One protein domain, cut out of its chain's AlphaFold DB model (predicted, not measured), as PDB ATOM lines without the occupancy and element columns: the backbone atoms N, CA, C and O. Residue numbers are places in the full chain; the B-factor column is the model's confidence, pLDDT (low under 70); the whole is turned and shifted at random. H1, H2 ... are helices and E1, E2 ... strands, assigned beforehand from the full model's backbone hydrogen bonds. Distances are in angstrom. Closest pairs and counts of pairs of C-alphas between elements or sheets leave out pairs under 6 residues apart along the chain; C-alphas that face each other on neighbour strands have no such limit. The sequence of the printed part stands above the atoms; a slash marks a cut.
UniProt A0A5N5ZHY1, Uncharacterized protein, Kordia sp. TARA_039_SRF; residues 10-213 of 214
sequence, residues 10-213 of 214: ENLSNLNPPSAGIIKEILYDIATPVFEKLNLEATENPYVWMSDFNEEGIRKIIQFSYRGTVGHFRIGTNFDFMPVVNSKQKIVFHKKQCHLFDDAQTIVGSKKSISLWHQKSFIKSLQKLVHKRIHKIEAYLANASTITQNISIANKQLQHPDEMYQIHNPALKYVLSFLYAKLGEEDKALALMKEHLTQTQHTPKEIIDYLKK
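AT A GLANCE: This is residues 10 to 213 of the 214 residues of an uncharacterized protein of Kordia sp. TARA_039_SRF (UniProt A0A5N5ZHY1). A twisted antiparallel sheet, E1 to E4, forms the middle of an elongated domain, with H5 and H6 over one face in two layers. H1, H2 and H4 gather at one end of the long axis; at the other H6, H7 and H8 run side by side, alternating in direction, with H9 packed on H8. The printed part has 204 residues, with nine named helices and four named strands in the order H1 H2 E1 E2 E3 E4 H3 H4 H5 H6 H7 H8 H9. The sheet's order is E1 E2 E3 E4, and the class is mixed, helices and strands. The whole is compact, with a radius of gyration of the C-alphas of 18.2 A and spans of 57 by 36 by 32 A.

IN THESE COORDINATES: E2, residues 58 to 67, measures 28.7 A, and E3, residues 70 to 79, 28.3 A. E1 is residues 48 to 50 and E4 residues 100 to 103. H1, residues 20 to 30, begins with C-alpha 20 at (-14.385, -44.125, -15.366) and measures 15.3 A; H2 is residues 32 to 36. H3 is residues 104 to 108, H4 residues 119 to 130, 16.2 A, and H5 residues 134 to 142. H6, residues 147 to 159, measures 18.5 A, H7, residues 172 to 182, 15.3 A, and H8, residues 186 to 198, 18.3 A. H9, residues 206 to 211, ends with C-alpha 211 at (14.312, -50.497, -41.229).

HOW THE PARTS SIT: The strands form a meander, each the antiparallel neighbour of the one before. Pairs within hydrogen-bond range include N 49 and O 62, 2.9 A, for E1 and E2; N 63 and O 74, 2.8 A, for E2 and E3; N 77 and O 100, 2.8 A, for E3 and E4. H5 is over E3 at a height over the sheet of 10.1 A and runs along the strands, at 13 degrees to E3 on the local plane. H3 is on the same face, over none of the strands, and touches H5, with C-alphas 108 and 136 closest at 5.9 A. H6 is over E3 and E4, slantwise to the strands. H2, H4 and H7 only graze the sheet. H4 touches H1 at a steep tilt of 41 degrees, the same way; their closest C-alphas, 30 and 127, are 6.9 A apart. The hub, H7, touches H6 at a shallow tilt of 24 degrees, opposite ways, with C-alphas 147 and 179 closest at 6.1 A. H7 and H8 form a helical hairpin, their closest C-alphas, 177 and 189, being 4.0 A apart. H8 touches H9 with residues 189 to 193 alone; C-alphas 190 and 208 are closest at 7.3 A. In each of the nine helices every O i to N i+4 pair is within hydrogen-bond range.

THE WHOLE: The C-alphas farthest apart, of Glu 10 and Gly 184, are 61.1 A apart. The printed part has no cut. The long links are H2 to E1, E3 to E4 and H6 to H7. Mean pLDDT of the printed part is 90.2; residues 10 to 14, 161 to 168 and 200 to 204 are under 70.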
ATOM      1  N   GLU A  10      -9.020 -33.895   6.662       48.94
ATOM      2  CA  GLU A  10     -10.224 -33.106   6.368       48.94
ATOM      3  C   GLU A  10     -10.354 -32.656   4.899       48.94
ATOM      4  O   GLU A  10     -11.465 -32.436   4.429       48.94
ATOM      5  N   ASN A  11      -9.257 -32.544   4.139       49.03
ATOM      6  CA  ASN A  11      -9.308 -32.215   2.705       49.03
ATOM      7  C   ASN A  11      -9.543 -33.455   1.822       49.03
ATOM      8  O   ASN A  11     -10.052 -33.338   0.707       49.03
ATOM      9  N   LEU A  12      -9.204 -34.650   2.320       52.28
ATOM     10  CA  LEU A  12      -9.416 -35.925   1.623       52.28
ATOM     11  C   LEU A  12     -10.873 -36.408   1.685       52.28
ATOM     12  O   LEU A  12     -11.315 -37.083   0.760       52.28
ATOM     13  N   SER A  13     -11.635 -36.040   2.719       58.06
ATOM     14  CA  SER A  13     -13.050 -36.421   2.867       58.06
ATOM     15  C   SER A  13     -13.971 -35.779   1.822       58.06
ATOM     16  O   SER A  13     -15.047 -36.304   1.555       58.06
ATOM     17  N   ASN A  14     -13.533 -34.685   1.192       67.12
ATOM     18  CA  ASN A  14     -14.263 -33.994   0.128       67.12
ATOM     19  C   ASN A  14     -13.812 -34.400  -1.281       67.12
ATOM     20  O   ASN A  14     -14.327 -33.855  -2.258       67.12
ATOM     21  N   LEU A  15     -12.837 -35.303  -1.426       79.00
ATOM     22  CA  LEU A  15     -12.390 -35.779  -2.732       79.00
ATOM     23  C   LEU A  15     -13.462 -36.697  -3.338       79.00
ATOM     24  O   LEU A  15     -13.783 -37.734  -2.768       79.00
ATOM     25  N   ASN A  16     -13.990 -36.336  -4.508       86.88
ATOM     26  CA  ASN A  16     -15.004 -37.136  -5.199       86.88
ATOM     27  C   ASN A  16     -14.688 -37.200  -6.702       86.88
ATOM     28  O   ASN A  16     -15.298 -36.469  -7.496       86.88
ATOM     29  N   PRO A  17     -13.683 -38.002  -7.095       90.44
ATOM     30  CA  PRO A  17     -13.250 -38.077  -8.475       90.44
ATOM     31  C   PRO A  17     -14.341 -38.761  -9.312       90.44
ATOM     32  O   PRO A  17     -14.970 -39.711  -8.840       90.44
ATOM     33  N   PRO A  18     -14.588 -38.310 -10.552       92.12
ATOM     34  CA  PRO A  18     -15.565 -38.963 -11.411       92.12
ATOM     35  C   PRO A  18     -15.155 -40.419 -11.681       92.12
ATOM     36  O   PRO A  18     -13.972 -40.726 -11.846       92.12
ATOM     37  N   SER A  19     -16.139 -41.317 -11.744       93.69
ATOM     38  CA  SER A  19     -15.905 -42.712 -12.132       93.69
ATOM     39  C   SER A  19     -15.434 -42.801 -13.587       93.69
ATOM     40  O   SER A  19     -15.655 -41.884 -14.377       93.69
ATOM     41  N   ALA A  20     -14.828 -43.923 -13.983       93.44
ATOM     42  CA  ALA A  20     -14.385 -44.125 -15.366       93.44
ATOM     43  C   ALA A  20     -15.528 -43.972 -16.394       93.44
ATOM     44  O   ALA A  20     -15.315 -43.407 -17.465       93.44
ATOM     45  N   GLY A  21     -16.745 -44.417 -16.051       95.94
ATOM     46  CA  GLY A  21     -17.933 -44.237 -16.894       95.94
ATOM     47  C   GLY A  21     -18.290 -42.762 -17.084       95.94
ATOM     48  O   GLY A  21     -18.415 -42.301 -18.213       95.94
ATOM     49  N   ILE A  22     -18.314 -41.998 -15.989       96.06
ATOM     50  CA  ILE A  22     -18.585 -40.553 -16.020       96.06
ATOM     51  C   ILE A  22     -17.476 -39.797 -16.764       96.06
ATOM     52  O   ILE A  22     -17.751 -38.848 -17.493       96.06
ATOM     53  N   ILE A  23     -16.212 -40.214 -16.622       97.06
ATOM     54  CA  ILE A  23     -15.099 -39.639 -17.389       97.06
ATOM     55  C   ILE A  23     -15.333 -39.843 -18.887       97.06
ATOM     56  O   ILE A  23     -15.216 -38.882 -19.646       97.06
ATOM     57  N   LYS A  24     -15.679 -41.067 -19.304       96.88
ATOM     58  CA  LYS A  24     -15.990 -41.394 -20.700       96.88
ATOM     59  C   LYS A  24     -17.135 -40.534 -21.236       96.88
ATOM     60  O   LYS A  24     -16.970 -39.945 -22.298       96.88
ATOM     61  N   GLU A  25     -18.251 -40.448 -20.517       97.25
ATOM     62  CA  GLU A  25     -19.414 -39.644 -20.921       97.25
ATOM     63  C   GLU A  25     -19.027 -38.176 -21.122       97.25
ATOM     64  O   GLU A  25     -19.255 -37.608 -22.182       97.25
ATOM     65  N   ILE A  26     -18.313 -37.585 -20.163       97.75
ATOM     66  CA  ILE A  26     -17.885 -36.184 -20.249       97.75
ATOM     67  C   ILE A  26     -16.896 -35.948 -21.398       97.75
ATOM     68  O   ILE A  26     -16.942 -34.900 -22.043       97.75
ATOM     69  N   LEU A  27     -15.973 -36.881 -21.658       97.88
ATOM     70  CA  LEU A  27     -15.078 -36.789 -22.816       97.88
ATOM     71  C   LEU A  27     -15.858 -36.881 -24.127       97.88
ATOM     72  O   LEU A  27     -15.564 -36.128 -25.057       97.88
ATOM     73  N   TYR A  28     -16.850 -37.768 -24.193       97.12
ATOM     74  CA  TYR A  28     -17.717 -37.897 -25.354       97.12
ATOM     75  C   TYR A  28     -18.498 -36.604 -25.596       97.12
ATOM     76  O   TYR A  28     -18.399 -36.040 -26.676       97.12
ATOM     77  N   ASP A  29     -19.136 -36.046 -24.571       97.25
ATOM     78  CA  ASP A  29     -19.973 -34.851 -24.708       97.25
ATOM     79  C   ASP A  29     -19.176 -33.570 -24.997       97.25
ATOM     80  O   ASP A  29     -19.657 -32.669 -25.685       97.25
ATOM     81  N   ILE A  30     -17.964 -33.445 -24.443       97.31
ATOM     82  CA  ILE A  30     -17.199 -32.187 -24.481       97.31
ATOM     83  C   ILE A  30     -16.048 -32.232 -25.484       97.31
ATOM     84  O   ILE A  30     -15.841 -31.268 -26.216       97.31
ATOM     85  N   ALA A  31     -15.242 -33.294 -25.477       97.38
ATOM     86  CA  ALA A  31     -14.013 -33.342 -26.267       97.38
ATOM     87  C   ALA A  31     -14.260 -33.868 -27.686       97.38
ATOM     88  O   ALA A  31     -13.714 -33.314 -28.638       97.38
ATOM     89  N   THR A  32     -15.111 -34.887 -27.838       97.81
ATOM     90  CA  THR A  32     -15.327 -35.551 -29.137       97.81
ATOM     91  C   THR A  32     -15.842 -34.596 -30.221       97.81
ATOM     92  O   THR A  32     -15.163 -34.497 -31.239       97.81
ATOM     93  N   PRO A  33     -16.887 -33.766 -30.006       97.75
ATOM     94  CA  PRO A  33     -17.366 -32.831 -31.031       97.75
ATOM     95  C   PRO A  33     -16.325 -31.792 -31.465       97.75
ATOM     96  O   PRO A  33     -16.424 -31.195 -32.536       97.75
ATOM     97  N   VAL A  34     -15.343 -31.509 -30.604       97.62
ATOM     98  CA  VAL A  34     -14.234 -30.606 -30.922       97.62
ATOM     99  C   VAL A  34     -13.197 -31.325 -31.777       97.62
ATOM    100  O   VAL A  34     -12.707 -30.749 -32.742       97.62
ATOM    101  N   PHE A  35     -12.848 -32.561 -31.427       97.75
ATOM    102  CA  PHE A  35     -11.853 -33.343 -32.157       97.75
ATOM    103  C   PHE A  35     -12.366 -33.818 -33.521       97.75
ATOM    104  O   PHE A  35     -11.604 -33.795 -34.482       97.75
ATOM    105  N   GLU A  36     -13.658 -34.113 -33.655       97.06
ATOM    106  CA  GLU A  36     -14.285 -34.432 -34.943       97.06
ATOM    107  C   GLU A  36     -14.174 -33.268 -35.936       97.06
ATOM    108  O   GLU A  36     -13.884 -33.480 -37.109       97.06
ATOM    109  N   LYS A  37     -14.276 -32.015 -35.465       96.56
ATOM    110  CA  LYS A  37     -14.020 -30.821 -36.297       96.56
ATOM    111  C   LYS A  37     -12.570 -30.701 -36.773       96.56
ATOM    112  O   LYS A  37     -12.301 -29.936 -37.689       96.56
ATOM    113  N   LEU A  38     -11.646 -31.437 -36.153       95.88
ATOM    114  CA  LEU A  38     -10.251 -31.565 -36.577       95.88
ATOM    115  C   LEU A  38     -10.014 -32.823 -37.432       95.88
ATOM    116  O   LEU A  38      -8.858 -33.190 -37.650       95.88
ATOM    117  N   ASN A  39     -11.078 -33.485 -37.903       96.50
ATOM    118  CA  ASN A  39     -11.046 -34.768 -38.614       96.50
ATOM    119  C   ASN A  39     -10.401 -35.897 -37.788       96.50
ATOM    120  O   ASN A  39      -9.617 -36.696 -38.304       96.50
ATOM    121  N   LEU A  40     -10.691 -35.932 -36.483       97.69
ATOM    122  CA  LEU A  40     -10.281 -37.005 -35.580       97.69
ATOM    123  C   LEU A  40     -11.518 -37.729 -35.050       97.69
ATOM    124  O   LEU A  40     -12.303 -37.158 -34.293       97.69
ATOM    125  N   GLU A  41     -11.654 -38.999 -35.399       97.19
ATOM    126  CA  GLU A  41     -12.786 -39.827 -34.997       97.19
ATOM    127  C   GLU A  41     -12.496 -40.554 -33.686       97.19
ATOM    128  O   GLU A  41     -11.373 -41.013 -33.444       97.19
ATOM    129  N   ALA A  42     -13.514 -40.674 -32.832       95.38
ATOM    130  CA  ALA A  42     -13.432 -41.498 -31.632       95.38
ATOM    131  C   ALA A  42     -13.282 -42.978 -32.008       95.38
ATOM    132  O   ALA A  42     -13.939 -43.473 -32.923       95.38
ATOM    133  N   THR A  43     -12.433 -43.703 -31.285       94.56
ATOM    134  CA  THR A  43     -12.190 -45.126 -31.551       94.56
ATOM    135  C   THR A  43     -13.013 -46.006 -30.612       94.56
ATOM    136  O   THR A  43     -13.714 -45.524 -29.719       94.56
ATOM    137  N   GLU A  44     -12.905 -47.332 -30.750       92.25
ATOM    138  CA  GLU A  44     -13.495 -48.247 -29.765       92.25
ATOM    139  C   GLU A  44     -12.908 -48.068 -28.351       92.25
ATOM    140  O   GLU A  44     -13.545 -48.424 -27.357       92.25
ATOM    141  N   ASN A  45     -11.702 -47.497 -28.252       93.00
ATOM    142  CA  ASN A  45     -11.156 -47.015 -26.998       93.00
ATOM    143  C   ASN A  45     -11.660 -45.579 -26.753       93.00
ATOM    144  O   ASN A  45     -11.233 -44.660 -27.449       93.00
ATOM    145  N   PRO A  46     -12.479 -45.341 -25.709       91.75
ATOM    146  CA  PRO A  46     -13.114 -44.042 -25.458       91.75
ATOM    147  C   PRO A  46     -12.139 -42.912 -25.095       91.75
ATOM    148  O   PRO A  46     -12.555 -41.777 -24.878       91.75
ATOM    149  N   TYR A  47     -10.853 -43.226 -24.963       96.50
ATOM    150  CA  TYR A  47      -9.802 -42.278 -24.631       96.50
ATOM    151  C   TYR A  47      -8.903 -41.951 -25.825       96.50
ATOM    152  O   TYR A  47      -7.865 -41.324 -25.631       96.50
ATOM    153  N   VAL A  48      -9.240 -42.400 -27.035       97.44
ATOM    154  CA  VAL A  48      -8.407 -42.213 -28.224       97.44
ATOM    155  C   VAL A  48      -9.250 -41.661 -29.369       97.44
ATOM    156  O   VAL A  48     -10.326 -42.175 -29.660       97.44
ATOM    157  N   TRP A  49      -8.715 -40.638 -30.036       98.12
ATOM    158  CA  TRP A  49      -9.253 -40.071 -31.270       98.12
ATOM    159  C   TRP A  49      -8.169 -40.072 -32.332       98.12
ATOM    160  O   TRP A  49      -7.012 -39.756 -32.031       98.12
ATOM    161  N   MET A  50      -8.513 -40.448 -33.561       97.75
ATOM    162  CA  MET A  50      -7.528 -40.616 -34.624       97.75
ATOM    163  C   MET A  50      -8.062 -40.154 -35.975       97.75
ATOM    164  O   MET A  50      -9.240 -40.321 -36.260       97.75
ATOM    165  N   SER A  51      -7.174 -39.641 -36.823       97.81
ATOM    166  CA  SER A  51      -7.451 -39.523 -38.255       97.81
ATOM    167  C   SER A  51      -7.161 -40.848 -38.965       97.81
ATOM    168  O   SER A  51      -6.524 -41.756 -38.399       97.81
ATOM    169  N   ASP A  52      -7.540 -40.912 -40.237       97.00
ATOM    170  CA  ASP A  52      -6.954 -41.849 -41.190       97.00
ATOM    171  C   ASP A  52      -5.471 -41.547 -41.440       97.00
ATOM    172  O   ASP A  52      -4.956 -40.475 -41.092       97.00
ATOM    173  N   PHE A  53      -4.778 -42.528 -42.014       97.12
ATOM    174  CA  PHE A  53      -3.429 -42.334 -42.531       97.12
ATOM    175  C   PHE A  53      -3.482 -41.500 -43.812       97.12
ATOM    176  O   PHE A  53      -4.314 -41.746 -44.684       97.12
ATOM    177  N   ASN A  54      -2.587 -40.522 -43.926       97.06
ATOM    178  CA  ASN A  54      -2.365 -39.798 -45.172       97.06
ATOM    179  C   ASN A  54      -1.462 -40.595 -46.134       97.06
ATOM    180  O   ASN A  54      -1.015 -41.698 -45.824       97.06
ATOM    181  N   GLU A  55      -1.156 -40.006 -47.291       97.00
ATOM    182  CA  GLU A  55      -0.328 -40.624 -48.339       97.00
ATOM    183  C   GLU A  55       1.106 -40.960 -47.888       97.00
ATOM    184  O   GLU A  55       1.725 -41.872 -48.428       97.00
ATOM    185  N   GLU A  56       1.628 -40.272 -46.867       97.19
ATOM    186  CA  GLU A  56       2.949 -40.544 -46.286       97.19
ATOM    187  C   GLU A  56       2.906 -41.606 -45.169       97.19
ATOM    188  O   GLU A  56       3.930 -41.891 -44.543       97.19
ATOM    189  N   GLY A  57       1.739 -42.204 -44.900       96.88
ATOM    190  CA  GLY A  57       1.567 -43.200 -43.844       96.88
ATOM    191  C   GLY A  57       1.493 -42.594 -42.441       96.88
ATOM    192  O   GLY A  57       1.800 -43.261 -41.451       96.88
ATOM    193  N   ILE A  58       1.095 -41.321 -42.325       97.94
ATOM    194  CA  ILE A  58       1.001 -40.573 -41.065       97.94
ATOM    195  C   ILE A  58      -0.465 -40.413 -40.676       97.94
ATOM    196  O   ILE A  58      -1.269 -39.891 -41.447       97.94
ATOM    197  N   ARG A  59      -0.810 -40.784 -39.443       97.12
ATOM    198  CA  ARG A  59      -2.098 -40.440 -38.828       97.12
ATOM    199  C   ARG A  59      -1.894 -39.558 -37.610       97.12
ATOM    200  O   ARG A  59      -0.935 -39.729 -36.856       97.12
ATOM    201  N   LYS A  60      -2.842 -38.664 -37.372       98.06
ATOM    202  CA  LYS A  60      -2.905 -37.819 -36.179       98.06
ATOM    203  C   LYS A  60      -3.644 -38.569 -35.080       98.06
ATOM    204  O   LYS A  60      -4.639 -39.236 -35.353       98.06
ATOM    205  N   ILE A  61      -3.151 -38.478 -33.849       97.56
ATOM    206  CA  ILE A  61      -3.744 -39.131 -32.680       97.56
ATOM    207  C   ILE A  61      -3.803 -38.149 -31.507       97.56
ATOM    208  O   ILE A  61      -2.827 -37.466 -31.188       97.56
ATOM    209  N   ILE A  62      -4.944 -38.142 -30.816       97.56
ATOM    210  CA  ILE A  62      -5.105 -37.575 -29.477       97.56
ATOM    211  C   ILE A  62      -5.458 -38.713 -28.515       97.56
ATOM    212  O   ILE A  62      -6.393 -39.471 -28.762       97.56
ATOM    213  N   GLN A  63      -4.724 -38.835 -27.407       96.38
ATOM    214  CA  GLN A  63      -4.965 -39.850 -26.377       96.38
ATOM    215  C   GLN A  63      -5.141 -39.201 -25.010       96.38
ATOM    216  O   GLN A  63      -4.240 -38.519 -24.524       96.38
ATOM    217  N   PHE A  64      -6.269 -39.452 -24.359       96.62
ATOM    218  CA  PHE A  64      -6.469 -39.116 -22.960       96.62
ATOM    219  C   PHE A  64      -5.909 -40.219 -22.059       96.62
ATOM    220  O   PHE A  64      -6.077 -41.411 -22.306       96.62
ATOM    221  N   SER A  65      -5.262 -39.829 -20.971       94.12
ATOM    222  CA  SER A  65      -4.880 -40.735 -19.892       94.12
ATOM    223  C   SER A  65      -5.016 -40.020 -18.561       94.12
ATOM    224  O   SER A  65      -4.962 -38.791 -18.491       94.12
ATOM    225  N   TYR A  66      -5.209 -40.774 -17.488       93.81
ATOM    226  CA  TYR A  66      -5.314 -40.196 -16.160       93.81
ATOM    227  C   TYR A  66      -4.755 -41.127 -15.095       93.81
ATOM    228  O   TYR A  66      -4.774 -42.350 -15.232       93.81
ATOM    229  N   ARG A  67      -4.251 -40.530 -14.014       89.25
ATOM    230  CA  ARG A  67      -3.784 -41.237 -12.823       89.25
ATOM    231  C   ARG A  67      -4.222 -40.460 -11.589       89.25
ATOM    232  O   ARG A  67      -3.830 -39.311 -11.398       89.25
ATOM    233  N   GLY A  68      -5.036 -41.094 -10.749       88.19
ATOM    234  CA  GLY A  68      -5.636 -40.429  -9.593       88.19
ATOM    235  C   GLY A  68      -6.499 -39.244 -10.027       88.19
ATOM    236  O   GLY A  68      -7.411 -39.394 -10.832       88.19
ATOM    237  N   THR A  69      -6.191 -38.057  -9.512       91.56
ATOM    238  CA  THR A  69      -6.983 -36.832  -9.709       91.56
ATOM    239  C   THR A  69      -6.465 -35.945 -10.842       91.56
ATOM    240  O   THR A  69      -6.821 -34.765 -10.929       91.56
ATOM    241  N   VAL A  70      -5.622 -36.490 -11.720       92.56
ATOM    242  CA  VAL A  70      -4.936 -35.743 -12.775       92.56
ATOM    243  C   VAL A  70      -5.085 -36.459 -14.115       92.56
ATOM    244  O   VAL A  70      -4.797 -37.651 -14.225       92.56
ATOM    245  N   GLY A  71      -5.537 -35.719 -15.128       94.69
ATOM    246  CA  GLY A  71      -5.678 -36.159 -16.512       94.69
ATOM    247  C   GLY A  71      -4.773 -35.384 -17.472       94.69
ATOM    248  O   GLY A  71      -4.465 -34.204 -17.259       94.69
ATOM    249  N   HIS A  72      -4.381 -36.054 -18.547       93.50
ATOM    250  CA  HIS A  72      -3.452 -35.581 -19.567       93.50
ATOM    251  C   HIS A  72      -3.946 -35.985 -20.952       93.50
ATOM    252  O   HIS A  72      -4.490 -37.075 -21.125       93.50
ATOM    253  N   PHE A  73      -3.713 -35.123 -21.939       95.44
ATOM    254  CA  PHE A  73      -3.815 -35.502 -23.344       95.44
ATOM    255  C   PHE A  73      -2.418 -35.572 -23.935       95.44
ATOM    256  O   PHE A  73      -1.671 -34.603 -23.823       95.44
ATOM    257  N   ARG A  74      -2.109 -36.679 -24.601       94.31
ATOM    258  CA  ARG A  74      -0.994 -36.780 -25.539       94.31
ATOM    259  C   ARG A  74      -1.518 -36.493 -26.929       94.31
ATOM    260  O   ARG A  74      -2.563 -37.020 -27.307       94.31
ATOM    261  N   ILE A  75      -0.812 -35.652 -27.666       96.12
ATOM    262  CA  ILE A  75      -1.206 -35.197 -28.997       96.12
ATOM    263  C   ILE A  75      -0.010 -35.423 -29.903       96.12
ATOM    264  O   ILE A  75       1.099 -35.009 -29.572       96.12
ATOM    265  N   GLY A  76      -0.214 -36.110 -31.018       96.31
ATOM    266  CA  GLY A  76       0.908 -36.529 -31.837       96.31
ATOM    267  C   GLY A  76       0.514 -37.323 -33.064       96.31
ATOM    268  O   GLY A  76      -0.604 -37.221 -33.570       96.31
ATOM    269  N   THR A  77       1.461 -38.122 -33.530       97.62
ATOM    270  CA  THR A  77       1.367 -38.896 -34.758       97.62
ATOM    271  C   THR A  77       1.682 -40.367 -34.526       97.62
ATOM    272  O   THR A  77       2.419 -40.758 -33.615       97.62
ATOM    273  N   ASN A  78       1.080 -41.202 -35.361       96.88
ATOM    274  CA  ASN A  78       1.391 -42.614 -35.516       96.88
ATOM    275  C   ASN A  78       1.712 -42.875 -36.989       96.88
ATOM    276  O   ASN A  78       1.190 -42.194 -37.872       96.88
ATOM    277  N   PHE A  79       2.583 -43.847 -37.225       97.44
ATOM    278  CA  PHE A  79       3.141 -44.132 -38.541       97.44
ATOM    279  C   PHE A  79       2.862 -45.592 -38.894       97.44
ATOM    280  O   PHE A  79       3.174 -46.475 -38.090       97.44
ATOM    281  N   ASP A  80       2.273 -45.860 -40.058       95.94
ATOM    282  CA  ASP A  80       1.895 -47.218 -40.480       95.94
ATOM    283  C   ASP A  80       3.102 -48.113 -40.807       95.94
ATOM    284  O   ASP A  80       3.034 -49.331 -40.643       95.94
ATOM    285  N   PHE A  81       4.216 -47.493 -41.191       95.56
ATOM    286  CA  PHE A  81       5.495 -48.114 -41.518       95.56
ATOM    287  C   PHE A  81       6.411 -48.301 -40.303       95.56
ATOM    288  O   PHE A  81       7.507 -48.836 -40.437       95.56
ATOM    289  N   MET A  82       6.009 -47.839 -39.115       94.88
ATOM    290  CA  MET A  82       6.841 -47.909 -37.916       94.88
ATOM    291  C   MET A  82       6.325 -49.001 -36.979       94.88
ATOM    292  O   MET A  82       5.330 -48.799 -36.276       94.88
ATOM    293  N   PRO A  83       6.974 -50.170 -36.937       93.31
ATOM    294  CA  PRO A  83       6.693 -51.143 -35.908       93.31
ATOM    295  C   PRO A  83       7.287 -50.697 -34.570       93.31
ATOM    296  O   PRO A  83       7.925 -49.661 -34.430       93.31
ATOM    297  N   VAL A  84       7.070 -51.533 -33.569       89.06
ATOM    298  CA  VAL A  84       7.603 -51.419 -32.224       89.06
ATOM    299  C   VAL A  84       8.030 -52.800 -31.769       89.06
ATOM    300  O   VAL A  84       7.438 -53.810 -32.153       89.06
ATOM    301  N   VAL A  85       9.066 -52.858 -30.942       85.62
ATOM    302  CA  VAL A  85       9.538 -54.114 -30.359       85.62
ATOM    303  C   VAL A  85       8.882 -54.277 -28.996       85.62
ATOM    304  O   VAL A  85       9.064 -53.451 -28.103       85.62
ATOM    305  N   ASN A  86       8.084 -55.331 -28.831       84.06
ATOM    306  CA  ASN A  86       7.431 -55.600 -27.552       84.06
ATOM    307  C   ASN A  86       8.388 -56.253 -26.536       84.06
ATOM    308  O   ASN A  86       9.502 -56.658 -26.860       84.06
ATOM    309  N   SER A  87       7.924 -56.435 -25.296       80.81
ATOM    310  CA  SER A  87       8.707 -57.073 -24.223       80.81
ATOM    311  C   SER A  87       9.144 -58.513 -24.519       80.81
ATOM    312  O   SER A  87      10.072 -59.011 -23.889       80.81
ATOM    313  N   LYS A  88       8.500 -59.182 -25.484       84.06
ATOM    314  CA  LYS A  88       8.849 -60.529 -25.960       84.06
ATOM    315  C   LYS A  88       9.803 -60.502 -27.159       84.06
ATOM    316  O   LYS A  88       9.941 -61.524 -27.823       84.06
ATOM    317  N   GLN A  89      10.417 -59.354 -27.452       81.06
ATOM    318  CA  GLN A  89      11.348 -59.164 -28.566       81.06
ATOM    319  C   GLN A  89      10.737 -59.436 -29.945       81.06
ATOM    320  O   GLN A  89      11.424 -59.857 -30.866       81.06
ATOM    321  N   LYS A  90       9.430 -59.190 -30.098       85.88
ATOM    322  CA  LYS A  90       8.728 -59.329 -31.379       85.88
ATOM    323  C   LYS A  90       8.378 -57.969 -31.963       85.88
ATOM    324  O   LYS A  90       7.900 -57.094 -31.239       85.88
ATOM    325  N   ILE A  91       8.550 -57.852 -33.276       89.06
ATOM    326  CA  ILE A  91       8.079 -56.727 -34.086       89.06
ATOM    327  C   ILE A  91       6.546 -56.763 -34.123       89.06
ATOM    328  O   ILE A  91       5.942 -57.755 -34.533       89.06
ATOM    329  N   VAL A  92       5.912 -55.689 -33.665       91.50
ATOM    330  CA  VAL A  92       4.456 -55.508 -33.651       91.50
ATOM    331  C   VAL A  92       4.094 -54.105 -34.124       91.50
ATOM    332  O   VAL A  92       4.873 -53.177 -33.959       91.50
ATOM    333  N   PHE A  93       2.896 -53.923 -34.677       92.12
ATOM    334  CA  PHE A  93       2.404 -52.603 -35.084       92.12
ATOM    335  C   PHE A  93       1.358 -52.103 -34.094       92.12
ATOM    336  O   PHE A  93       0.243 -52.629 -34.025       92.12
ATOM    337  N   HIS A  94       1.692 -51.062 -33.333       89.12
ATOM    338  CA  HIS A  94       0.758 -50.417 -32.412       89.12
ATOM    339  C   HIS A  94       0.030 -49.256 -33.098       89.12
ATOM    340  O   HIS A  94       0.253 -48.091 -32.797       89.12
ATOM    341  N   LYS A  95      -0.918 -49.581 -33.986       86.19
ATOM    342  CA  LYS A  95      -1.673 -48.602 -34.804       86.19
ATOM    343  C   LYS A  95      -2.518 -47.586 -34.014       86.19
ATOM    344  O   LYS A  95      -3.112 -46.696 -34.613       86.19
ATOM    345  N   LYS A  96      -2.640 -47.754 -32.694       86.75
ATOM    346  CA  LYS A  96      -3.491 -46.944 -31.802       86.75
ATOM    347  C   LYS A  96      -2.695 -46.175 -30.746       86.75
ATOM    348  O   LYS A  96      -3.292 -45.667 -29.807       86.75
ATOM    349  N   GLN A  97      -1.368 -46.135 -30.854       89.06
ATOM    350  CA  GLN A  97      -0.481 -45.451 -29.913       89.06
ATOM    351  C   GLN A  97       0.282 -44.342 -30.632       89.06
ATOM    352  O   GLN A  97       0.747 -44.547 -31.751       89.06
ATOM    353  N   CYS A  98       0.459 -43.185 -29.994       92.56
ATOM    354  CA  CYS A  98       1.351 -42.171 -30.546       92.56
ATOM    355  C   CYS A  98       2.792 -42.698 -30.602       92.56
ATOM    356  O   CYS A  98       3.330 -43.162 -29.596       92.56
ATOM    357  N   HIS A  99       3.416 -42.598 -31.772       94.56
ATOM    358  CA  HIS A  99       4.840 -42.854 -31.945       94.56
ATOM    359  C   HIS A  99       5.664 -41.607 -31.646       94.56
ATOM    360  O   HIS A  99       6.700 -41.733 -31.012       94.56
ATOM    361  N   LEU A 100       5.189 -40.427 -32.049       94.81
ATOM    362  CA  LEU A 100       5.761 -39.121 -31.723       94.81
ATOM    363  C   LEU A 100       4.661 -38.263 -31.110       94.81
ATOM    364  O   LEU A 100       3.574 -38.194 -31.676       94.81
ATOM    365  N   PHE A 101       4.892 -37.642 -29.957       94.19
ATOM    366  CA  PHE A 101       3.860 -36.834 -29.309       94.19
ATOM    367  C   PHE A 101       4.432 -35.768 -28.387       94.19
ATOM    368  O   PHE A 101       5.600 -35.797 -28.009       94.19
ATOM    369  N   ASP A 102       3.558 -34.858 -27.981       91.75
ATOM    370  CA  ASP A 102       3.771 -33.960 -26.856       91.75
ATOM    371  C   ASP A 102       2.529 -33.951 -25.950       91.75
ATOM    372  O   ASP A 102       1.419 -34.328 -26.353       91.75
ATOM    373  N   ASP A 103       2.713 -33.531 -24.705       90.81
ATOM    374  CA  ASP A 103       1.613 -33.299 -23.783       90.81
ATOM    375  C   ASP A 103       0.865 -32.030 -24.209       90.81
ATOM    376  O   ASP A 103       1.447 -30.985 -24.520       90.81
ATOM    377  N   ALA A 104      -0.464 -32.080 -24.154       92.69
ATOM    378  CA  ALA A 104      -1.298 -30.939 -24.503       92.69
ATOM    379  C   ALA A 104      -0.927 -29.703 -23.680       92.69
ATOM    380  O   ALA A 104      -0.984 -28.588 -24.188       92.69
ATOM    381  N   GLN A 105      -0.519 -29.888 -22.421       89.81
ATOM    382  CA  GLN A 105      -0.027 -28.830 -21.546       89.81
ATOM    383  C   GLN A 105       1.185 -28.102 -22.137       89.81
ATOM    384  O   GLN A 105       1.172 -26.868 -22.136       89.81
ATOM    385  N   THR A 106       2.164 -28.825 -22.681       89.56
ATOM    386  CA  THR A 106       3.332 -28.258 -23.365       89.56
ATOM    387  C   THR A 106       2.893 -27.462 -24.588       89.56
ATOM    388  O   THR A 106       3.149 -26.260 -24.664       89.56
ATOM    389  N   ILE A 107       2.101 -28.084 -25.471       91.19
ATOM    390  CA  ILE A 107       1.596 -27.473 -26.713       91.19
ATOM    391  C   ILE A 107       0.871 -26.157 -26.427       91.19
ATOM    392  O   ILE A 107       1.061 -25.147 -27.109       91.19
ATOM    393  N   VAL A 108       0.027 -26.134 -25.393       91.62
ATOM    394  CA  VAL A 108      -0.781 -24.950 -25.104       91.62
ATOM    395  C   VAL A 108      -0.089 -23.924 -24.199       91.62
ATOM    396  O   VAL A 108      -0.662 -22.850 -23.964       91.62
ATOM    397  N   GLY A 109       1.096 -24.230 -23.661       88.00
ATOM    398  CA  GLY A 109       1.783 -23.427 -22.644       88.00
ATOM    399  C   GLY A 109       1.001 -23.357 -21.325       88.00
ATOM    400  O   GLY A 109       0.698 -22.278 -20.812       88.00
ATOM    401  N   SER A 110       0.551 -24.501 -20.804       86.00
ATOM    402  CA  SER A 110      -0.123 -24.637 -19.505       86.00
ATOM    403  C   SER A 110       0.780 -25.328 -18.494       86.00
ATOM    404  O   SER A 110       1.252 -26.420 -18.755       86.00
ATOM    405  N   LYS A 111       0.872 -24.792 -17.273       83.31
ATOM    406  CA  LYS A 111       1.389 -25.555 -16.118       83.31
ATOM    407  C   LYS A 111       0.317 -26.404 -15.418       83.31
ATOM    408  O   LYS A 111       0.608 -27.101 -14.457       83.31
ATOM    409  N   LYS A 112      -0.951 -26.281 -15.830       85.75
ATOM    410  CA  LYS A 112      -2.095 -26.950 -15.191       85.75
ATOM    411  C   LYS A 112      -2.587 -28.112 -16.049       85.75
ATOM    412  O   LYS A 112      -3.014 -27.877 -17.185       85.75
ATOM    413  N   SER A 113      -2.574 -29.307 -15.466       88.69
ATOM    414  CA  SER A 113      -3.208 -30.516 -15.997       88.69
ATOM    415  C   SER A 113      -4.737 -30.445 -15.934       88.69
ATOM    416  O   SER A 113      -5.316 -29.512 -15.362       88.69
ATOM    417  N   ILE A 114      -5.401 -31.440 -16.519       93.69
ATOM    418  CA  ILE A 114      -6.846 -31.623 -16.380       93.69
ATOM    419  C   ILE A 114      -7.123 -32.175 -14.978       93.69
ATOM    420  O   ILE A 114      -6.477 -33.121 -14.538       93.69
ATOM    421  N   SER A 115      -8.051 -31.557 -14.252       94.75
ATOM    422  CA  SER A 115      -8.332 -31.892 -12.852       94.75
ATOM    423  C   SER A 115      -9.477 -32.887 -12.746       94.75
ATOM    424  O   SER A 115     -10.596 -32.561 -13.116       94.75
ATOM    425  N   LEU A 116      -9.227 -34.046 -12.149       94.75
ATOM    426  CA  LEU A 116     -10.225 -35.070 -11.832       94.75
ATOM    427  C   LEU A 116     -10.566 -35.095 -10.333       94.75
ATOM    428  O   LEU A 116     -11.027 -36.108  -9.830       94.75
ATOM    429  N   TRP A 117     -10.330 -34.002  -9.600       91.81
ATOM    430  CA  TRP A 117     -10.689 -33.913  -8.176       91.81
ATOM    431  C   TRP A 117     -12.201 -34.042  -7.945       91.81
ATOM    432  O   TRP A 117     -12.626 -34.706  -7.002       91.81
ATOM    433  N   HIS A 118     -12.991 -33.431  -8.836       92.88
ATOM    434  CA  HIS A 118     -14.453 -33.472  -8.862       92.88
ATOM    435  C   HIS A 118     -14.963 -33.400 -10.302       92.88
ATOM    436  O   HIS A 118     -14.316 -32.811 -11.172       92.88
ATOM    437  N   GLN A 119     -16.176 -33.885 -10.566       94.50
ATOM    438  CA  GLN A 119     -16.799 -33.781 -11.894       94.50
ATOM    439  C   GLN A 119     -16.838 -32.332 -12.421       94.50
ATOM    440  O   GLN A 119     -16.456 -32.058 -13.559       94.50
ATOM    441  N   LYS A 120     -17.213 -31.365 -11.572       94.88
ATOM    442  CA  LYS A 120     -17.252 -29.940 -11.942       94.88
ATOM    443  C   LYS A 120     -15.866 -29.384 -12.295       94.88
ATOM    444  O   LYS A 120     -15.747 -28.575 -13.217       94.88
ATOM    445  N   SER A 121     -14.812 -29.796 -11.581       94.25
ATOM    446  CA  SER A 121     -13.440 -29.373 -11.901       94.25
ATOM    447  C   SER A 121     -12.942 -30.015 -13.191       94.25
ATOM    448  O   SER A 121     -12.239 -29.355 -13.963       94.25
ATOM    449  N   PHE A 122     -13.345 -31.260 -13.446       96.44
ATOM    450  CA  PHE A 122     -13.024 -31.976 -14.672       96.44
ATOM    451  C   PHE A 122     -13.615 -31.277 -15.884       96.44
ATOM    452  O   PHE A 122     -12.851 -30.796 -16.718       96.44
ATOM    453  N   ILE A 123     -14.931 -31.066 -15.901       97.00
ATOM    454  CA  ILE A 123     -15.633 -30.339 -16.968       97.00
ATOM    455  C   ILE A 123     -14.971 -28.981 -17.228       97.00
ATOM    456  O   ILE A 123     -14.592 -28.667 -18.356       97.00
ATOM    457  N   LYS A 124     -14.742 -28.188 -16.173       96.00
ATOM    458  CA  LYS A 124     -14.152 -26.847 -16.301       96.00
ATOM    459  C   LYS A 124     -12.736 -26.876 -16.882       96.00
ATOM    460  O   LYS A 124     -12.383 -26.017 -17.694       96.00
ATOM    461  N   SER A 125     -11.892 -27.801 -16.425       95.38
ATOM    462  CA  SER A 125     -10.505 -27.902 -16.894       95.38
ATOM    463  C   SER A 125     -10.415 -28.474 -18.310       95.38
ATOM    464  O   SER A 125      -9.627 -27.957 -19.104       95.38
ATOM    465  N   LEU A 126     -11.279 -29.432 -18.653       96.19
ATOM    466  CA  LEU A 126     -11.419 -29.982 -19.996       96.19
ATOM    467  C   LEU A 126     -11.865 -28.903 -20.988       96.19
ATOM    468  O   LEU A 126     -11.138 -28.627 -21.936       96.19
ATOM    469  N   GLN A 127     -12.973 -28.200 -20.722       95.38
ATOM    470  CA  GLN A 127     -13.464 -27.101 -21.570       95.38
ATOM    471  C   GLN A 127     -12.416 -26.000 -21.764       95.38
ATOM    472  O   GLN A 127     -12.286 -25.420 -22.843       95.38
ATOM    473  N   LYS A 128     -11.622 -25.697 -20.729       93.69
ATOM    474  CA  LYS A 128     -10.526 -24.730 -20.857       93.69
ATOM    475  C   LYS A 128      -9.476 -25.188 -21.872       93.69
ATOM    476  O   LYS A 128      -8.909 -24.337 -22.551       93.69
ATOM    477  N   LEU A 129      -9.195 -26.484 -21.957       93.19
ATOM    478  CA  LEU A 129      -8.287 -27.019 -22.962       93.19
ATOM    479  C   LEU A 129      -8.966 -27.057 -24.338       93.19
ATOM    480  O   LEU A 129      -8.500 -26.379 -25.252       93.19
ATOM    481  N   VAL A 130     -10.089 -27.771 -24.462       92.38
ATOM    482  CA  VAL A 130     -10.698 -28.093 -25.763       92.38
ATOM    483  C   VAL A 130     -11.483 -26.945 -26.399       92.38
ATOM    484  O   VAL A 130     -11.672 -26.952 -27.600       92.38
ATOM    485  N   HIS A 131     -11.912 -25.917 -25.663       90.31
ATOM    486  CA  HIS A 131     -12.577 -24.757 -26.283       90.31
ATOM    487  C   HIS A 131     -11.664 -23.538 -26.358       90.31
ATOM    488  O   HIS A 131     -11.626 -22.846 -27.369       90.31
ATOM    489  N   LYS A 132     -10.892 -23.254 -25.301       89.06
ATOM    490  CA  LYS A 132     -10.096 -22.012 -25.259       89.06
ATOM    491  C   LYS A 132      -8.717 -22.142 -25.892       89.06
ATOM    492  O   LYS A 132      -8.097 -21.126 -26.190       89.06
ATOM    493  N   ARG A 133      -8.189 -23.361 -26.022       92.62
ATOM    494  CA  ARG A 133      -6.795 -23.597 -26.432       92.62
ATOM    495  C   ARG A 133      -6.663 -24.540 -27.625       92.62
ATOM    496  O   ARG A 133      -5.541 -24.828 -28.025       92.62
ATOM    497  N   ILE A 134      -7.783 -24.958 -28.213       94.81
ATOM    498  CA  ILE A 134      -7.802 -25.903 -29.330       94.81
ATOM    499  C   ILE A 134      -7.051 -25.399 -30.559       94.81
ATOM    500  O   ILE A 134      -6.334 -26.180 -31.158       94.81
ATOM    501  N   HIS A 135      -7.081 -24.096 -30.851       95.81
ATOM    502  CA  HIS A 135      -6.321 -23.508 -31.964       95.81
ATOM    503  C   HIS A 135      -4.814 -23.828 -31.910       95.81
ATOM    504  O   HIS A 135      -4.169 -23.969 -32.941       95.81
ATOM    505  N   LYS A 136      -4.227 -23.986 -30.711       96.38
ATOM    506  CA  LYS A 136      -2.818 -24.395 -30.570       96.38
ATOM    507  C   LYS A 136      -2.616 -25.880 -30.855       96.38
ATOM    508  O   LYS A 136      -1.591 -26.258 -31.408       96.38
ATOM    509  N   ILE A 137      -3.584 -26.706 -30.461       96.00
ATOM    510  CA  ILE A 137      -3.599 -28.143 -30.753       96.00
ATOM    511  C   ILE A 137      -3.750 -28.358 -32.261       96.00
ATOM    512  O   ILE A 137      -2.987 -29.113 -32.848       96.00
ATOM    513  N   GLU A 138      -4.676 -27.642 -32.891       96.94
ATOM    514  CA  GLU A 138      -4.876 -27.634 -34.337       96.94
ATOM    515  C   GLU A 138      -3.602 -27.203 -35.074       96.94
ATOM    516  O   GLU A 138      -3.139 -27.923 -35.954       96.94
ATOM    517  N   ALA A 139      -2.971 -26.099 -34.661       96.94
ATOM    518  CA  ALA A 139      -1.709 -25.648 -35.248       96.94
ATOM    519  C   ALA A 139      -0.578 -26.678 -35.083       96.94
ATOM    520  O   ALA A 139       0.201 -26.893 -36.010       96.94
ATOM    521  N   TYR A 140      -0.483 -27.337 -33.924       96.56
ATOM    522  CA  TYR A 140       0.481 -28.417 -33.706       96.56
ATOM    523  C   TYR A 140       0.226 -29.597 -34.654       96.56
ATOM    524  O   TYR A 140       1.144 -30.053 -35.327       96.56
ATOM    525  N   LEU A 141      -1.027 -30.046 -34.761       96.69
ATOM    526  CA  LEU A 141      -1.420 -31.146 -35.640       96.69
ATOM    527  C   LEU A 141      -1.235 -30.809 -37.124       96.69
ATOM    528  O   LEU A 141      -0.877 -31.683 -37.910       96.69
ATOM    529  N   ALA A 142      -1.472 -29.564 -37.534       95.75
ATOM    530  CA  ALA A 142      -1.198 -29.102 -38.892       95.75
ATOM    531  C   ALA A 142       0.303 -29.181 -39.214       95.75
ATOM    532  O   ALA A 142       0.673 -29.689 -40.272       95.75
ATOM    533  N   ASN A 143       1.152 -28.796 -38.257       95.75
ATOM    534  CA  ASN A 143       2.613 -28.867 -38.336       95.75
ATOM    535  C   ASN A 143       3.197 -30.270 -38.097       95.75
ATOM    536  O   ASN A 143       4.396 -30.385 -37.867       95.75
ATOM    537  N   ALA A 144       2.381 -31.323 -38.136       96.44
ATOM    538  CA  ALA A 144       2.809 -32.716 -38.006       96.44
ATOM    539  C   ALA A 144       2.288 -33.584 -39.168       96.44
ATOM    540  O   ALA A 144       2.090 -34.788 -39.013       96.44
ATOM    541  N   SER A 145       2.017 -32.975 -40.326       95.62
ATOM    542  CA  SER A 145       1.344 -33.632 -41.453       95.62
ATOM    543  C   SER A 145       2.303 -34.279 -42.458       95.62
ATOM    544  O   SER A 145       1.841 -35.077 -43.263       95.62
ATOM    545  N   THR A 146       3.604 -33.974 -42.411       98.06
ATOM    546  CA  THR A 146       4.621 -34.592 -43.287       98.06
ATOM    547  C   THR A 146       5.767 -35.221 -42.493       98.06
ATOM    548  O   THR A 146       5.998 -34.873 -41.329       98.06
ATOM    549  N   ILE A 147       6.523 -36.132 -43.105       98.19
ATOM    550  CA  ILE A 147       7.689 -36.782 -42.495       98.19
ATOM    551  C   ILE A 147       8.719 -35.733 -42.064       98.19
ATOM    552  O   ILE A 147       9.157 -35.742 -40.914       98.19
ATOM    553  N   THR A 148       9.035 -34.762 -42.924       97.94
ATOM    554  CA  THR A 148       9.980 -33.671 -42.619       97.94
ATOM    555  C   THR A 148       9.536 -32.830 -41.420       97.94
ATOM    556  O   THR A 148      10.346 -32.475 -40.561       97.94
ATOM    557  N   GLN A 149       8.239 -32.537 -41.317       98.00
ATOM    558  CA  GLN A 149       7.674 -31.830 -40.168       98.00
ATOM    559  C   GLN A 149       7.803 -32.645 -38.874       98.00
ATOM    560  O   GLN A 149       8.235 -32.119 -37.848       98.00
ATOM    561  N   ASN A 150       7.509 -33.947 -38.927       98.00
ATOM    562  CA  ASN A 150       7.676 -34.846 -37.783       98.00
ATOM    563  C   ASN A 150       9.152 -34.982 -37.364       98.00
ATOM    564  O   ASN A 150       9.448 -34.995 -36.170       98.00
ATOM    565  N   ILE A 151      10.091 -34.990 -38.315       97.75
ATOM    566  CA  ILE A 151      11.534 -34.939 -38.031       97.75
ATOM    567  C   ILE A 151      11.894 -33.645 -37.295       97.75
ATOM    568  O   ILE A 151      12.626 -33.686 -36.306       97.75
ATOM    569  N   SER A 152      11.372 -32.498 -37.740       96.50
ATOM    570  CA  SER A 152      11.598 -31.209 -37.076       96.50
ATOM    571  C   SER A 152      11.095 -31.222 -35.627       96.50
ATOM    572  O   SER A 152      11.830 -30.823 -34.722       96.50
ATOM    573  N   ILE A 153       9.891 -31.759 -35.393       94.88
ATOM    574  CA  ILE A 153       9.327 -31.938 -34.048       94.88
ATOM    575  C   ILE A 153      10.247 -32.817 -33.194       94.88
ATOM    576  O   ILE A 153      10.662 -32.395 -32.116       94.88
ATOM    577  N   ALA A 154      10.613 -34.006 -33.676       94.62
ATOM    578  CA  ALA A 154      11.430 -34.952 -32.919       94.62
ATOM    579  C   ALA A 154      12.837 -34.407 -32.608       94.62
ATOM    580  O   ALA A 154      13.327 -34.558 -31.487       94.62
ATOM    581  N   ASN A 155      13.476 -33.714 -33.556       93.75
ATOM    582  CA  ASN A 155      14.771 -33.062 -33.331       93.75
ATOM    583  C   ASN A 155      14.673 -31.948 -32.283       93.75
ATOM    584  O   ASN A 155      15.534 -31.856 -31.411       93.75
ATOM    585  N   LYS A 156      13.614 -31.128 -32.325       91.12
ATOM    586  CA  LYS A 156      13.376 -30.099 -31.307       91.12
ATOM    587  C   LYS A 156      13.220 -30.723 -29.919       91.12
ATOM    588  O   LYS A 156      13.798 -30.228 -28.959       91.12
ATOM    589  N   GLN A 157      12.486 -31.828 -29.809       89.56
ATOM    590  CA  GLN A 157      12.319 -32.536 -28.538       89.56
ATOM    591  C   GLN A 157      13.646 -33.111 -28.012       89.56
ATOM    592  O   GLN A 157      13.911 -33.036 -26.816       89.56
ATOM    593  N   LEU A 158      14.524 -33.608 -28.891       87.31
ATOM    594  CA  LEU A 158      15.865 -34.062 -28.500       87.31
ATOM    595  C   LEU A 158      16.781 -32.936 -27.998       87.31
ATOM    596  O   LEU A 158      17.657 -33.200 -27.179       87.31
ATOM    597  N   GLN A 159      16.604 -31.703 -28.480       85.94
ATOM    598  CA  GLN A 159      17.399 -30.542 -28.052       85.94
ATOM    599  C   GLN A 159      17.004 -30.016 -26.666       85.94
ATOM    600  O   GLN A 159      17.795 -29.317 -26.036       85.94
ATOM    601  N   HIS A 160      15.811 -30.366 -26.181       79.12
ATOM    602  CA  HIS A 160      15.273 -29.895 -24.904       79.12
ATOM    603  C   HIS A 160      14.916 -31.064 -23.969       79.12
ATOM    604  O   HIS A 160      13.768 -31.169 -23.537       79.12
ATOM    605  N   PRO A 161      15.870 -31.957 -23.628       68.81
ATOM    606  CA  PRO A 161      15.579 -33.172 -22.866       68.81
ATOM    607  C   PRO A 161      15.002 -32.885 -21.470       68.81
ATOM    608  O   PRO A 161      14.177 -33.658 -20.990       68.81
ATOM    609  N   ASP A 162      15.372 -31.758 -20.853       63.28
ATOM    610  CA  ASP A 162      14.884 -31.338 -19.530       63.28
ATOM    611  C   ASP A 162      13.420 -30.859 -19.538       63.28
ATOM    612  O   ASP A 162      12.773 -30.790 -18.492       63.28
ATOM    613  N   GLU A 163      12.885 -30.535 -20.717       59.53
ATOM    614  CA  GLU A 163      11.487 -30.135 -20.916       59.53
ATOM    615  C   GLU A 163      10.606 -31.314 -21.356       59.53
ATOM    616  O   GLU A 163       9.382 -31.189 -21.421       59.53
ATOM    617  N   MET A 164      11.217 -32.466 -21.649       57.66
ATOM    618  CA  MET A 164      10.541 -33.656 -22.154       57.66
ATOM    619  C   MET A 164      10.191 -34.642 -21.036       57.66
ATOM    620  O   MET A 164      10.818 -34.699 -19.976       57.66
ATOM    621  N   TYR A 165       9.188 -35.489 -21.285       55.97
ATOM    622  CA  TYR A 165       8.952 -36.652 -20.433       55.97
ATOM    623  C   TYR A 165      10.177 -37.566 -20.460       55.97
ATOM    624  O   TYR A 165      10.600 -38.010 -21.524       55.97
ATOM    625  N   GLN A 166      10.670 -37.938 -19.277       51.59
ATOM    626  CA  GLN A 166      11.810 -38.852 -19.119       51.59
ATOM    627  C   GLN A 166      11.595 -40.229 -19.779       51.59
ATOM    628  O   GLN A 166      12.546 -40.985 -19.951       51.59
ATOM    629  N   ILE A 167      10.354 -40.573 -20.150       59.97
ATOM    630  CA  ILE A 167      10.001 -41.833 -20.808       59.97
ATOM    631  C   ILE A 167       9.099 -41.534 -22.014       59.97
ATOM    632  O   ILE A 167       7.877 -41.443 -21.886       59.97
ATOM    633  N   HIS A 168       9.707 -41.401 -23.194       68.31
ATOM    634  CA  HIS A 168       9.015 -41.399 -24.483       68.31
ATOM    635  C   HIS A 168       9.135 -42.803 -25.092       68.31
ATOM    636  O   HIS A 168      10.243 -43.291 -25.306       68.31
ATOM    637  N   ASN A 169       8.007 -43.481 -25.315       76.81
ATOM    638  CA  ASN A 169       7.975 -44.818 -25.913       76.81
ATOM    639  C   ASN A 169       7.066 -44.807 -27.154       76.81
ATOM    640  O   ASN A 169       5.862 -44.577 -26.983       76.81
ATOM    641  N   PRO A 170       7.595 -45.073 -28.362       85.44
ATOM    642  CA  PRO A 170       8.988 -45.434 -28.697       85.44
ATOM    643  C   PRO A 170       9.985 -44.299 -28.436       85.44
ATOM    644  O   PRO A 170       9.598 -43.139 -28.448       85.44
ATOM    645  N   ALA A 171      11.265 -44.594 -28.203       89.19
ATOM    646  CA  ALA A 171      12.269 -43.549 -27.963       89.19
ATOM    647  C   ALA A 171      12.436 -42.619 -29.181       89.19
ATOM    648  O   ALA A 171      12.362 -43.073 -30.320       89.19
ATOM    649  N   LEU A 172      12.748 -41.335 -28.977       91.81
ATOM    650  CA  LEU A 172      12.853 -40.371 -30.088       91.81
ATOM    651  C   LEU A 172      13.884 -40.764 -31.153       91.81
ATOM    652  O   LEU A 172      13.622 -40.603 -32.340       91.81
ATOM    653  N   LYS A 173      15.029 -41.341 -30.760       92.25
ATOM    654  CA  LYS A 173      16.024 -41.856 -31.718       92.25
ATOM    655  C   LYS A 173      15.479 -43.013 -32.563       92.25
ATOM    656  O   LYS A 173      15.760 -43.077 -33.756       92.25
ATOM    657  N   TYR A 174      14.662 -43.881 -31.963       93.25
ATOM    658  CA  TYR A 174      13.956 -44.940 -32.685       93.25
ATOM    659  C   TYR A 174      12.989 -44.334 -33.703       93.25
ATOM    660  O   TYR A 174      13.046 -44.669 -34.881       93.25
ATOM    661  N   VAL A 175      12.167 -43.372 -33.283       95.56
ATOM    662  CA  VAL A 175      11.232 -42.676 -34.178       95.56
ATOM    663  C   VAL A 175      11.976 -42.013 -35.340       95.56
ATOM    664  O   VAL A 175      11.654 -42.262 -36.498       95.56
ATOM    665  N   LEU A 176      13.015 -41.222 -35.054       96.81
ATOM    666  CA  LEU A 176      13.804 -40.543 -36.083       96.81
ATOM    667  C   LEU A 176      14.439 -41.518 -37.073       96.81
ATOM    668  O   LEU A 176      14.467 -41.211 -38.259       96.81
ATOM    669  N   SER A 177      14.912 -42.684 -36.622       96.75
ATOM    670  CA  SER A 177      15.492 -43.673 -37.534       96.75
ATOM    671  C   SER A 177      14.502 -44.097 -38.623       96.75
ATOM    672  O   SER A 177      14.843 -44.073 -39.801       96.75
ATOM    673  N   PHE A 178      13.249 -44.372 -38.257       97.62
ATOM    674  CA  PHE A 178      12.196 -44.729 -39.207       97.62
ATOM    675  C   PHE A 178      11.772 -43.560 -40.093       97.62
ATOM    676  O   PHE A 178      11.500 -43.762 -41.273       97.62
ATOM    677  N   LEU A 179      11.736 -42.340 -39.554       98.25
ATOM    678  CA  LEU A 179      11.416 -41.155 -40.349       98.25
ATOM    679  C   LEU A 179      12.485 -40.879 -41.417       98.25
ATOM    680  O   LEU A 179      12.138 -40.595 -42.557       98.25
ATOM    681  N   TYR A 180      13.771 -41.003 -41.079       98.38
ATOM    682  CA  TYR A 180      14.850 -40.853 -42.059       98.38
ATOM    683  C   TYR A 180      14.890 -42.002 -43.067       98.38
ATOM    684  O   TYR A 180      15.109 -41.742 -44.247       98.38
ATOM    685  N   ALA A 181      14.605 -43.239 -42.645       97.69
ATOM    686  CA  ALA A 181      14.473 -44.364 -43.571       97.69
ATOM    687  C   ALA A 181      13.376 -44.092 -44.608       97.69
ATOM    688  O   ALA A 181      13.617 -44.221 -45.802       97.69
ATOM    689  N   LYS A 182      12.223 -43.569 -44.163       97.50
ATOM    690  CA  LYS A 182      11.107 -43.201 -45.043       97.50
ATOM    691  C   LYS A 182      11.454 -42.109 -46.067       97.50
ATOM    692  O   LYS A 182      10.827 -42.049 -47.120       97.50
ATOM    693  N   LEU A 183      12.445 -41.260 -45.777       96.50
ATOM    694  CA  LEU A 183      12.986 -40.265 -46.718       96.50
ATOM    695  C   LEU A 183      14.093 -40.814 -47.635       96.50
ATOM    696  O   LEU A 183      14.629 -40.065 -48.450       96.50
ATOM    697  N   GLY A 184      14.472 -42.086 -47.501       96.06
ATOM    698  CA  GLY A 184      15.607 -42.677 -48.211       96.06
ATOM    699  C   GLY A 184      16.978 -42.311 -47.626       96.06
ATOM    700  O   GLY A 184      18.002 -42.630 -48.226       96.06
ATOM    701  N   GLU A 185      17.040 -41.671 -46.452       97.06
ATOM    702  CA  GLU A 185      18.292 -41.350 -45.746       97.06
ATOM    703  C   GLU A 185      18.794 -42.565 -44.932       97.06
ATOM    704  O   GLU A 185      18.897 -42.517 -43.701       97.06
ATOM    705  N   GLU A 186      19.100 -43.676 -45.614       95.81
ATOM    706  CA  GLU A 186      19.409 -44.974 -44.984       95.81
ATOM    707  C   GLU A 186      20.583 -44.897 -43.992       95.81
ATOM    708  O   GLU A 186      20.467 -45.367 -42.858       95.81
ATOM    709  N   ASP A 187      21.696 -44.263 -44.368       96.19
ATOM    710  CA  ASP A 187      22.888 -44.181 -43.512       96.19
ATOM    711  C   ASP A 187      22.585 -43.514 -42.165       96.19
ATOM    712  O   ASP A 187      23.010 -43.975 -41.098       96.19
ATOM    713  N   LYS A 188      21.789 -42.446 -42.204       96.50
ATOM    714  CA  LYS A 188      21.385 -41.688 -41.020       96.50
ATOM    715  C   LYS A 188      20.382 -42.460 -40.176       96.50
ATOM    716  O   LYS A 188      20.498 -42.477 -38.948       96.50
ATOM    717  N   ALA A 189      19.434 -43.133 -40.825       96.81
ATOM    718  CA  ALA A 189      18.494 -44.028 -40.166       96.81
ATOM    719  C   ALA A 189      19.228 -45.134 -39.392       96.81
ATOM    720  O   ALA A 189      18.979 -45.341 -38.201       96.81
ATOM    721  N   LEU A 190      20.194 -45.796 -40.036       94.56
ATOM    722  CA  LEU A 190      20.999 -46.856 -39.434       94.56
ATOM    723  C   LEU A 190      21.869 -46.346 -38.284       94.56
ATOM    724  O   LEU A 190      21.983 -47.038 -37.270       94.56
ATOM    725  N   ALA A 191      22.472 -45.162 -38.411       94.50
ATOM    726  CA  ALA A 191      23.260 -44.555 -37.342       94.50
ATOM    727  C   ALA A 191      22.408 -44.322 -36.083       94.50
ATOM    728  O   ALA A 191      22.753 -44.806 -35.003       94.50
ATOM    729  N   LEU A 192      21.243 -43.685 -36.236       94.44
ATOM    730  CA  LEU A 192      20.315 -43.416 -35.131       94.44
ATOM    731  C   LEU A 192      19.764 -44.693 -34.499       94.44
ATOM    732  O   LEU A 192      19.670 -44.780 -33.273       94.44
ATOM    733  N   MET A 193      19.427 -45.695 -35.316       92.62
ATOM    734  CA  MET A 193      18.967 -46.983 -34.805       92.62
ATOM    735  C   MET A 193      20.066 -47.655 -33.983       92.62
ATOM    736  O   MET A 193      19.803 -48.073 -32.863       92.62
ATOM    737  N   LYS A 194      21.311 -47.704 -34.475       89.81
ATOM    738  CA  LYS A 194      22.444 -48.277 -33.728       89.81
ATOM    739  C   LYS A 194      22.669 -47.563 -32.398       89.81
ATOM    740  O   LYS A 194      22.842 -48.239 -31.390       89.81
ATOM    741  N   GLU A 195      22.620 -46.232 -32.374       89.56
ATOM    742  CA  GLU A 195      22.712 -45.458 -31.130       89.56
ATOM    743  C   GLU A 195      21.573 -45.756 -30.155       89.56
ATOM    744  O   GLU A 195      21.786 -45.798 -28.946       89.56
ATOM    745  N   HIS A 196      20.354 -45.947 -30.659       87.50
ATOM    746  CA  HIS A 196      19.247 -46.391 -29.825       87.50
ATOM    747  C   HIS A 196      19.511 -47.802 -29.283       87.50
ATOM    748  O   HIS A 196      19.323 -48.043 -28.092       87.50
ATOM    749  N   LEU A 197      20.007 -48.715 -30.128       84.25
ATOM    750  CA  LEU A 197      20.228 -50.106 -29.746       84.25
ATOM    751  C   LEU A 197      21.334 -50.257 -28.705       84.25
ATOM    752  O   LEU A 197      21.179 -51.080 -27.814       84.25
ATOM    753  N   THR A 198      22.415 -49.472 -28.763       81.44
ATOM    754  CA  THR A 198      23.502 -49.541 -27.766       81.44
ATOM    755  C   THR A 198      23.037 -49.174 -26.358       81.44
ATOM    756  O   THR A 198      23.618 -49.638 -25.380       81.44
ATOM    757  N   GLN A 199      21.972 -48.382 -26.245       72.50
ATOM    758  CA  GLN A 199      21.344 -48.011 -24.975       72.50
ATOM    759  C   GLN A 199      20.308 -49.041 -24.498       72.50
ATOM    760  O   GLN A 199      19.801 -48.939 -23.382       72.50
ATOM    761  N   THR A 200      19.987 -50.043 -25.321       66.12
ATOM    762  CA  THR A 200      18.990 -51.079 -25.026       66.12
ATOM    763  C   THR A 200      19.653 -52.448 -24.936       66.12
ATOM    764  O   THR A 200      20.424 -52.831 -25.805       66.12
ATOM    765  N   GLN A 201      19.329 -53.249 -23.923       59.56
ATOM    766  CA  GLN A 201      19.972 -54.561 -23.778       59.56
ATOM    767  C   GLN A 201      19.551 -55.589 -24.847       59.56
ATOM    768  O   GLN A 201      20.262 -56.574 -25.036       59.56
ATOM    769  N   HIS A 202      18.410 -55.407 -25.531       58.50
ATOM    770  CA  HIS A 202      17.733 -56.542 -26.176       58.50
ATOM    771  C   HIS A 202      17.076 -56.308 -27.542       58.50
ATOM    772  O   HIS A 202      16.384 -57.206 -28.004       58.50
ATOM    773  N   THR A 203      17.278 -55.182 -28.230       61.88
ATOM    774  CA  THR A 203      16.539 -54.950 -29.485       61.88
ATOM    775  C   THR A 203      16.923 -55.958 -30.597       61.88
ATOM    776  O   THR A 203      18.115 -56.124 -30.873       61.88
ATOM    777  N   PRO A 204      15.957 -56.630 -31.262       68.31
ATOM    778  CA  PRO A 204      16.221 -57.656 -32.273       68.31
ATOM    779  C   PRO A 204      16.965 -57.101 -33.484       68.31
ATOM    780  O   PRO A 204      16.578 -56.064 -34.017       68.31
ATOM    781  N   LYS A 205      17.951 -57.843 -34.008       70.88
ATOM    782  CA  LYS A 205      18.607 -57.521 -35.294       70.88
ATOM    783  C   LYS A 205      17.603 -57.390 -36.447       70.88
ATOM    784  O   LYS A 205      17.807 -56.572 -37.335       70.88
ATOM    785  N   GLU A 206      16.490 -58.117 -36.368       83.31
ATOM    786  CA  GLU A 206      15.379 -58.070 -37.324       83.31
ATOM    787  C   GLU A 206      14.808 -56.657 -37.512       83.31
ATOM    788  O   GLU A 206      14.295 -56.346 -38.586       83.31
ATOM    789  N   ILE A 207      14.921 -55.770 -36.510       88.50
ATOM    790  CA  ILE A 207      14.455 -54.388 -36.665       88.50
ATOM    791  C   ILE A 207      15.310 -53.599 -37.654       88.50
ATOM    792  O   ILE A 207      14.791 -52.726 -38.339       88.50
ATOM    793  N   ILE A 208      16.606 -53.912 -37.752       89.19
ATOM    794  CA  ILE A 208      17.521 -53.282 -38.709       89.19
ATOM    795  C   ILE A 208      17.170 -53.748 -40.121       89.19
ATOM    796  O   ILE A 208      17.106 -52.934 -41.039       89.19
ATOM    797  N   ASP A 209      16.893 -55.041 -40.290       90.06
ATOM    798  CA  ASP A 209      16.483 -55.597 -41.582       90.06
ATOM    799  C   ASP A 209      15.120 -55.065 -42.026       90.06
ATOM    800  O   ASP A 209      14.881 -54.904 -43.221       90.06
ATOM    801  N   TYR A 210      14.226 -54.788 -41.073       92.56
ATOM    802  CA  TYR A 210      12.964 -54.115 -41.350       92.56
ATOM    803  C   TYR A 210      13.187 -52.646 -41.728       92.56
ATOM    804  O   TYR A 210      12.636 -52.197 -42.725       92.56
ATOM    805  N   LEU A 211      14.023 -51.914 -40.984       93.62
ATOM    806  CA  LEU A 211      14.312 -50.497 -41.229       93.62
ATOM    807  C   LEU A 211      14.813 -50.238 -42.659       93.62
ATOM    808  O   LEU A 211      14.431 -49.248 -43.262       93.62
ATOM    809  N   LYS A 212      15.609 -51.155 -43.218       91.88
ATOM    810  CA  LYS A 212      16.112 -51.087 -44.605       91.88
ATOM    811  C   LYS A 212      15.043 -51.271 -45.691       91.88
ATOM    812  O   LYS A 212      15.353 -51.153 -46.870       91.88
ATOM    813  N   LYS A 213      13.819 -51.649 -45.317       91.50
ATOM    814  CA  LYS A 213      12.699 -51.925 -46.235       91.50
ATOM    815  C   LYS A 213      11.590 -50.869 -46.164       91.50
ATOM    816  O   LYS A 213      10.598 -51.018 -46.873       91.50
TER     817      LYS A 213